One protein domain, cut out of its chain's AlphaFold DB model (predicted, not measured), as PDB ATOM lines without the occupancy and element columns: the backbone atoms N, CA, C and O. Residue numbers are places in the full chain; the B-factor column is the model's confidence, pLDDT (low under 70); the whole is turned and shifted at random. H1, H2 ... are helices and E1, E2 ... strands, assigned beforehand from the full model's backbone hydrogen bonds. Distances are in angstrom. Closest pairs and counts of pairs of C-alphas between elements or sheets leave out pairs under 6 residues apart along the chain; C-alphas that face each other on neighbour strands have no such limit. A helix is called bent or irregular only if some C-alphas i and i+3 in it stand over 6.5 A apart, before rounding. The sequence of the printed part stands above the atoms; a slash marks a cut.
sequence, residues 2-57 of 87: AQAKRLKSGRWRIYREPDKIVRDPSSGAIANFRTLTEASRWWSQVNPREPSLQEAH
ATOM      1  N   ALA A   2      46.626 -13.560  44.306       37.03
ATOM      2  CA  ALA A   2      45.436 -13.820  43.489       37.03
ATOM      3  C   ALA A   2      44.301 -14.344  44.377       37.03
ATOM      4  O   ALA A   2      44.524 -15.050  45.357       37.03
ATOM      5  N   GLN A   3      43.096 -13.840  44.121       38.25
ATOM      6  CA  GLN A   3      41.989 -13.829  45.074       38.25
ATOM      7  C   GLN A   3      40.795 -14.559  44.467       38.25
ATOM      8  O   GLN A   3      40.243 -14.077  43.493       38.25
ATOM      9  N   ALA A   4      40.305 -15.652  45.044       51.84
ATOM     10  CA  ALA A   4      38.912 -15.993  44.775       51.84
ATOM     11  C   ALA A   4      38.028 -14.968  45.500       51.84
ATOM     12  O   ALA A   4      38.140 -14.804  46.716       51.84
ATOM     13  N   LYS A   5      37.190 -14.226  44.767       58.97
ATOM     14  CA  LYS A   5      36.310 -13.200  45.350       58.97
ATOM     15  C   LYS A   5      34.872 -13.687  45.363       58.97
ATOM     16  O   LYS A   5      34.316 -14.018  44.314       58.97
ATOM     17  N   ARG A   6      34.247 -13.652  46.541       66.12
ATOM     18  CA  ARG A   6      32.795 -13.763  46.659       66.12
ATOM     19  C   ARG A   6      32.164 -12.503  46.076       66.12
ATOM     20  O   ARG A   6      32.417 -11.387  46.534       66.12
ATOM     21  N   LEU A   7      31.383 -12.664  45.019       65.75
ATOM     22  CA  LEU A   7      30.628 -11.567  44.428       65.75
ATOM     23  C   LEU A   7      29.465 -11.178  45.347       65.75
ATOM     24  O   LEU A   7      29.004 -11.982  46.153       65.75
ATOM     25  N   LYS A   8      28.914  -9.970  45.159       68.56
ATOM     26  CA  LYS A   8      27.667  -9.546  45.831       68.56
ATOM     27  C   LYS A   8      26.503 -10.520  45.591       68.56
ATOM     28  O   LYS A   8      25.595 -10.598  46.401       68.56
ATOM     29  N   SER A   9      26.558 -11.292  44.504       61.66
ATOM     30  CA  SER A   9      25.600 -12.353  44.180       61.66
ATOM     31  C   SER A   9      25.825 -13.664  44.949       61.66
ATOM     32  O   SER A   9      25.259 -14.685  44.574       61.66
ATOM     33  N   GLY A  10      26.737 -13.698  45.925       56.75
ATOM     34  CA  GLY A  10      27.051 -14.875  46.738       56.75
ATOM     35  C   GLY A  10      27.953 -15.920  46.072       56.75
ATOM     36  O   GLY A  10      28.505 -16.746  46.788       56.75
ATOM     37  N   ARG A  11      28.153 -15.862  44.746       61.94
ATOM     38  CA  ARG A  11      28.986 -16.811  43.981       61.94
ATOM     39  C   ARG A  11      30.475 -16.494  44.101       61.94
ATOM     40  O   ARG A  11      30.865 -15.324  44.086       61.94
ATOM     41  N   TRP A  12      31.294 -17.537  44.115       66.06
ATOM     42  CA  TRP A  12      32.751 -17.452  44.117       66.06
ATOM     43  C   TRP A  12      33.322 -17.643  42.715       66.06
ATOM     44  O   TRP A  12      32.768 -18.378  41.895       66.06
ATOM     45  N   ARG A  13      34.433 -16.962  42.423       70.00
ATOM     46  CA  ARG A  13      35.129 -17.100  41.142       70.00
ATOM     47  C   ARG A  13      36.629 -17.153  41.298       70.00
ATOM     48  O   ARG A  13      37.167 -16.469  42.161       70.00
ATOM     49  N   ILE A  14      37.273 -17.895  40.404       71.75
ATOM     50  CA  ILE A  14      38.730 -18.001  40.304       71.75
ATOM     51  C   ILE A  14      39.220 -17.040  39.228       71.75
ATOM     52  O   ILE A  14      38.746 -17.083  38.093       71.75
ATOM     53  N   TYR A  15      40.186 -16.189  39.557       65.88
ATOM     54  CA  TYR A  15      40.817 -15.324  38.569       65.88
ATOM     55  C   TYR A  15      41.903 -16.065  37.791       65.88
ATOM     56  O   TYR A  15      42.683 -16.833  38.348       65.88
ATOM     57  N   ARG A  16      41.943 -15.821  36.479       59.41
ATOM     58  CA  ARG A  16      43.012 -16.299  35.605       59.41
ATOM     59  C   ARG A  16      44.264 -15.442  35.820       59.41
ATOM     60  O   ARG A  16      44.356 -14.345  35.276       59.41
ATOM     61  N   GLU A  17      45.189 -15.966  36.608       59.28
ATOM     62  CA  GLU A  17      46.607 -15.592  36.666       59.28
ATOM     63  C   GLU A  17      47.449 -16.811  36.206       59.28
ATOM     64  O   GLU A  17      46.833 -17.793  35.768       59.28
ATOM     65  N   PRO A  18      48.803 -16.781  36.196       56.00
ATOM     66  CA  PRO A  18      49.611 -17.944  35.803       56.00
ATOM     67  C   PRO A  18      49.230 -19.225  36.563       56.00
ATOM     68  O   PRO A  18      49.243 -20.298  35.969       56.00
ATOM     69  N   ASP A  19      48.765 -19.079  37.809       56.41
ATOM     70  CA  ASP A  19      48.166 -20.130  38.633       56.41
ATOM     71  C   ASP A  19      46.696 -19.808  38.973       56.41
ATOM     72  O   ASP A  19      46.281 -18.645  39.051       56.41
ATOM     73  N   LYS A  20      45.874 -20.844  39.184       68.00
ATOM     74  CA  LYS A  20      44.501 -20.716  39.700       68.00
ATOM     75  C   LYS A  20      44.558 -20.649  41.220       68.00
ATOM     76  O   LYS A  20      45.006 -21.594  41.855       68.00
ATOM     77  N   ILE A  21      44.072 -19.571  41.823       63.38
ATOM     78  CA  ILE A  21      44.181 -19.381  43.276       63.38
ATOM     79  C   ILE A  21      42.797 -19.328  43.918       63.38
ATOM     80  O   ILE A  21      41.895 -18.647  43.419       63.38
ATOM     81  N   VAL A  22      42.637 -20.026  45.043       69.38
ATOM     82  CA  VAL A  22      41.416 -20.024  45.855       69.38
ATOM     83  C   VAL A  22      41.744 -19.677  47.301       69.38
ATOM     84  O   VAL A  22      42.760 -20.111  47.834       69.38
ATOM     85  N   ARG A  23      40.879 -18.887  47.945       68.94
ATOM     86  CA  ARG A  23      40.967 -18.619  49.380       68.94
ATOM     87  C   ARG A  23      39.993 -19.526  50.115       68.94
ATOM     88  O   ARG A  23      38.809 -19.527  49.784       68.94
ATOM     89  N   ASP A  24      40.491 -20.271  51.088       68.94
ATOM     90  CA  ASP A  24      39.654 -21.062  51.979       68.94
ATOM     91  C   ASP A  24      38.760 -20.116  52.804       68.94
ATOM     92  O   ASP A  24      39.283 -19.237  53.497       68.94
ATOM     93  N   PRO A  25      37.423 -20.239  52.717       64.81
ATOM     94  CA  PRO A  25      36.508 -19.374  53.450       64.81
ATOM     95  C   PRO A  25      36.547 -19.599  54.969       64.81
ATOM     96  O   PRO A  25      36.158 -18.697  55.706       64.81
ATOM     97  N   SER A  26      37.007 -20.764  55.436       67.06
ATOM     98  CA  SER A  26      37.063 -21.123  56.857       67.06
ATOM     99  C   SER A  26      38.336 -20.620  57.541       67.06
ATOM    100  O   SER A  26      38.271 -19.996  58.596       67.06
ATOM    101  N   SER A  27      39.494 -20.848  56.919       71.56
ATOM    102  CA  SER A  27      40.807 -20.517  57.485       71.56
ATOM    103  C   SER A  27      41.389 -19.208  56.948       71.56
ATOM    104  O   SER A  27      42.336 -18.657  57.506       71.56
ATOM    105  N   GLY A  28      40.860 -18.703  55.832       68.62
ATOM    106  CA  GLY A  28      41.432 -17.568  55.115       68.62
ATOM    107  C   GLY A  28      42.751 -17.884  54.400       68.62
ATOM    108  O   GLY A  28      43.338 -16.955  53.833       68.62
ATOM    109  N   ALA A  29      43.205 -19.142  54.405       71.44
ATOM    110  CA  ALA A  29      44.428 -19.589  53.747       71.44
ATOM    111  C   ALA A  29      44.310 -19.538  52.217       71.44
ATOM    112  O   ALA A  29      43.215 -19.558  51.650       71.44
ATOM    113  N   ILE A  30      45.458 -19.463  51.544       70.62
ATOM    114  CA  ILE A  30      45.546 -19.398  50.084       70.62
ATOM    115  C   ILE A  30      45.977 -20.766  49.552       70.62
ATOM    116  O   ILE A  30      47.043 -21.259  49.912       70.62
ATOM    117  N   ALA A  31      45.168 -21.342  48.665       73.81
ATOM    118  CA  ALA A  31      45.475 -22.557  47.924       73.81
ATOM    119  C   ALA A  31      45.749 -22.222  46.451       73.81
ATOM    120  O   ALA A  31      44.987 -21.487  45.819       73.81
ATOM    121  N   ASN A  32      46.836 -22.776  45.912       75.19
ATOM    122  CA  ASN A  32      47.236 -22.616  44.515       75.19
ATOM    123  C   ASN A  32      46.988 -23.919  43.757       75.19
ATOM    124  O   ASN A  32      47.305 -25.000  44.251       75.19
ATOM    125  N   PHE A  33      46.466 -23.806  42.545       78.44
ATOM    126  CA  PHE A  33      46.138 -24.918  41.666       78.44
ATOM    127  C   PHE A  33      46.660 -24.631  40.263       78.44
ATOM    128  O   PHE A  33      46.658 -23.487  39.804       78.44
ATOM    129  N   ARG A  34      47.064 -25.680  39.549       75.31
ATOM    130  CA  ARG A  34      47.564 -25.549  38.175       75.31
ATOM    131  C   ARG A  34      46.416 -25.446  37.182       75.31
ATOM    132  O   ARG A  34      46.541 -24.810  36.139       75.31
ATOM    133  N   THR A  35      45.275 -26.055  37.503       78.56
ATOM    134  CA  THR A  35      44.103 -26.082  36.621       78.56
ATOM    135  C   THR A  35      42.823 -25.644  37.325       78.56
ATOM    136  O   THR A  35      42.693 -25.712  38.547       78.56
ATOM    137  N   LEU A  36      41.838 -25.198  36.533       77.69
ATOM    138  CA  LEU A  36      40.498 -24.892  37.044       77.69
ATOM    139  C   LEU A  36      39.837 -26.150  37.623       77.69
ATOM    140  O   LEU A  36      39.169 -26.074  38.646       77.69
ATOM    141  N   THR A  37      40.060 -27.303  36.993       82.88
ATOM    142  CA  THR A  37      39.507 -28.593  37.419       82.88
ATOM    143  C   THR A  37      39.985 -28.991  38.812       82.88
ATOM    144  O   THR A  37      39.171 -29.409  39.633       82.88
ATOM    145  N   GLU A  38      41.279 -28.832  39.102       83.88
ATOM    146  CA  GLU A  38      41.842 -29.084  40.436       83.88
ATOM    147  C   GLU A  38      41.211 -28.168  41.489       83.88
ATOM    148  O   GLU A  38      40.731 -28.649  42.516       83.88
ATOM    149  N   ALA A  39      41.142 -26.867  41.196       82.62
ATOM    150  CA  ALA A  39      40.551 -25.881  42.093       82.62
ATOM    151  C   ALA A  39      39.060 -26.156  42.360       82.62
ATOM    152  O   ALA A  39      38.607 -26.091  43.502       82.62
ATOM    153  N   SER A  40      38.294 -26.509  41.323       82.31
ATOM    154  CA  SER A  40      36.874 -26.845  41.451       82.31
ATOM    155  C   SER A  40      36.654 -28.146  42.219       82.31
ATOM    156  O   SER A  40      35.747 -28.201  43.044       82.31
ATOM    157  N   ARG A  41      37.488 -29.176  42.008       86.12
ATOM    158  CA  ARG A  41      37.412 -30.436  42.765       86.12
ATOM    159  C   ARG A  41      37.683 -30.204  44.250       86.12
ATOM    160  O   ARG A  41      36.907 -30.677  45.075       86.12
ATOM    161  N   TRP A  42      38.743 -29.467  44.579       85.19
ATOM    162  CA  TRP A  42      39.048 -29.098  45.962       85.19
ATOM    163  C   TRP A  42      37.899 -28.306  46.598       85.19
ATOM    164  O   TRP A  42      37.453 -28.631  47.696       85.19
ATOM    165  N   TRP A  43      37.347 -27.320  45.887       84.12
ATOM    166  CA  TRP A  43      36.226 -26.527  46.390       84.12
ATOM    167  C   TRP A  43      34.997 -27.371  46.702       84.12
ATOM    168  O   TRP A  43      34.412 -27.208  47.766       84.12
ATOM    169  N   SER A  44      34.622 -28.298  45.818       85.31
ATOM    170  CA  SER A  44      33.490 -29.198  46.054       85.31
ATOM    171  C   SER A  44      33.700 -30.118  47.263       85.31
ATOM    172  O   SER A  44      32.722 -30.529  47.876       85.31
ATOM    173  N   GLN A  45      34.950 -30.430  47.626       85.25
ATOM    174  CA  GLN A  45      35.262 -31.199  48.835       85.25
ATOM    175  C   GLN A  45      35.143 -30.349  50.105       85.25
ATOM    176  O   GLN A  45      34.578 -30.807  51.093       85.25
ATOM    177  N   VAL A  46      35.648 -29.112  50.080       81.75
ATOM    178  CA  VAL A  46      35.645 -28.211  51.249       81.75
ATOM    179  C   VAL A  46      34.279 -27.546  51.464       81.75
ATOM    180  O   VAL A  46      33.869 -27.320  52.598       81.75
ATOM    181  N   ASN A  47      33.543 -27.264  50.388       79.50
ATOM    182  CA  ASN A  47      32.249 -26.577  50.395       79.50
ATOM    183  C   ASN A  47      31.192 -27.373  49.598       79.50
ATOM    184  O   ASN A  47      30.705 -26.898  48.571       79.50
ATOM    185  N   PRO A  48      30.775 -28.567  50.062       80.31
ATOM    186  CA  PRO A  48      29.896 -29.467  49.300       80.31
ATOM    187  C   PRO A  48      28.482 -28.921  49.058       80.31
ATOM    188  O   PRO A  48      27.750 -29.437  48.220       80.31
ATOM    189  N   ARG A  49      28.077 -27.885  49.803       82.12
ATOM    190  CA  ARG A  49      26.771 -27.223  49.663       82.12
ATOM    191  C   ARG A  49      26.801 -26.022  48.718       82.12
ATOM    192  O   ARG A  49      25.747 -25.461  48.429       82.12
ATOM    193  N   GLU A  50      27.982 -25.602  48.268       78.25
ATOM    194  CA  GLU A  50      28.130 -24.471  47.358       78.25
ATOM    195  C   GLU A  50      28.339 -24.935  45.909       78.25
ATOM    196  O   GLU A  50      28.891 -26.011  45.665       78.25
ATOM    197  N   PRO A  51      27.935 -24.121  44.915       75.62
ATOM    198  CA  PRO A  51      28.237 -24.403  43.519       75.62
ATOM    199  C   PRO A  51      29.744 -24.497  43.280       75.62
ATOM    200  O   PRO A  51      30.529 -23.779  43.905       75.62
ATOM    201  N   SER A  52      30.136 -25.319  42.309       74.69
ATOM    202  CA  SER A  52      31.526 -25.395  41.860       74.69
ATOM    203  C   SER A  52      32.045 -24.027  41.422       74.69
ATOM    204  O   SER A  52      31.319 -23.219  40.830       74.69
ATOM    205  N   LEU A  53      33.329 -23.782  41.684       76.75
ATOM    206  CA  LEU A  53      33.977 -22.544  41.279       76.75
ATOM    207  C   LEU A  53      33.914 -22.359  39.764       76.75
ATOM    208  O   LEU A  53      34.198 -23.270  38.987       76.75
ATOM    209  N   GLN A  54      33.569 -21.139  39.361       74.12
ATOM    210  CA  GLN A  54      33.590 -20.725  37.966       74.12
ATOM    211  C   GLN A  54      34.829 -19.881  37.686       74.12
ATOM    212  O   GLN A  54      35.266 -19.083  38.525       74.12
ATOM    213  N   GLU A  55      35.381 -20.021  36.484       76.12
ATOM    214  CA  GLU A  55      36.437 -19.128  36.024       76.12
ATOM    215  C   GLU A  55      35.877 -17.715  35.818       76.12
ATOM    216  O   GLU A  55      34.822 -17.497  35.221       76.12
ATOM    217  N   ALA A  56      36.589 -16.723  36.336       77.75
ATOM    218  CA  ALA A  56      36.297 -15.331  36.070       77.75
ATOM    219  C   ALA A  56      36.923 -14.912  34.740       77.75
ATOM    220  O   ALA A  56      38.146 -14.825  34.603       77.75
ATOM    221  N   HIS A  57      36.071 -14.542  33.793       78.44
ATOM    222  CA  HIS A  57      36.495 -13.912  32.549       78.44
ATOM    223  C   HIS A  57      36.588 -12.381  32.714       78.44
ATOM    224  O   HIS A  57      35.803 -11.776  33.453       78.44
TER     225      HIS A  57
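What this domain is: This is residues 2 to 57 of the 87 residues of an uncharacterized protein of Chloroflexi bacterium (UniProt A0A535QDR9). Two small two-stranded sheets, the antiparallel hairpin E2 E3 and the parallel pair E1 E4, come together along E2 and E1 as an angled wall, with the one helix, H1, packed in the angle and most closely on E2 and E3. At the E1 side of the wall, residues 2 to 11 make a loop that folds back, with residues 5 to 6 paired antiparallel to residues 12 to 13. The printed part has 56 residues, with one named helix and four named strands in the order E1 E2 E3 H1 E4; the class is mixed, helices and strands, though under half of the residues, 26, are in named elements. The whole is compact and rounded, with a radius of gyration of the C-alphas of 10.1 A and spans of 27 by 22 by 19 A.

Where its parts are: Start at C-alpha 20, at (44.501, -20.716, 39.700), where E2 begins; it runs over residues 20 to 23, 10.5 A long. Its partner E3 takes residues 30 to 33, 10.1 A. Find C-alpha 36 at (40.498, -24.892, 37.044); from there H1 runs over residues 36 to 46, 15.4 A, and it is not bent. E1 is residues 12 to 15, 10.0 A, beginning at C-alpha 12, (32.751, -17.452, 44.117). E4 is residues 54 to 56, 6.3 A, ending at C-alpha 56, (36.297, -15.331, 36.070).

How they stand to each other: Look first at the hairpin E2 and E3, antiparallel at 155 degrees between their directions: N 22 and O 31 are 2.9 A apart, and N 33 and O 20 are 2.7 A apart, both within hydrogen-bond range. From E2 to E1 the closest C-alphas are those of Ile 21 and Ile 14, 6.4 A apart, and 4 pairs of their C-alphas are within 8 A. E1 and E4 are parallel neighbours at 49 degrees, with N 14 and O 54 within hydrogen-bond range at 3.0 A and N 56 and O 14 at 2.8 A. H1 comes closest to E3 at the C-alphas of Ala 39 and Phe 33, 5.7 A, and to E2 at those of Leu 36 and Lys 20, 6.4 A. From H1 to E4 the closest C-alphas are those of Leu 36 and Glu 55, 7.1 A. In H1 every O i to N i+4 pair is within hydrogen-bond range. E3 is apart from E1 and E4, and E2 is apart from E4.

The domain as a whole: The two C-alphas farthest apart are those of Pro 18 and Arg 49, 28.3 A. The printed part runs from residue 2 to 57 and has no cut. The links E1 to E2 and E3 to H1 are tight, those from E2 to E3 and from H1 to E4 are short, and no link is long. The mean pLDDT of the printed part is 71.0; look for values under 70 at residues 2 to 12, 15 to 26 and 28.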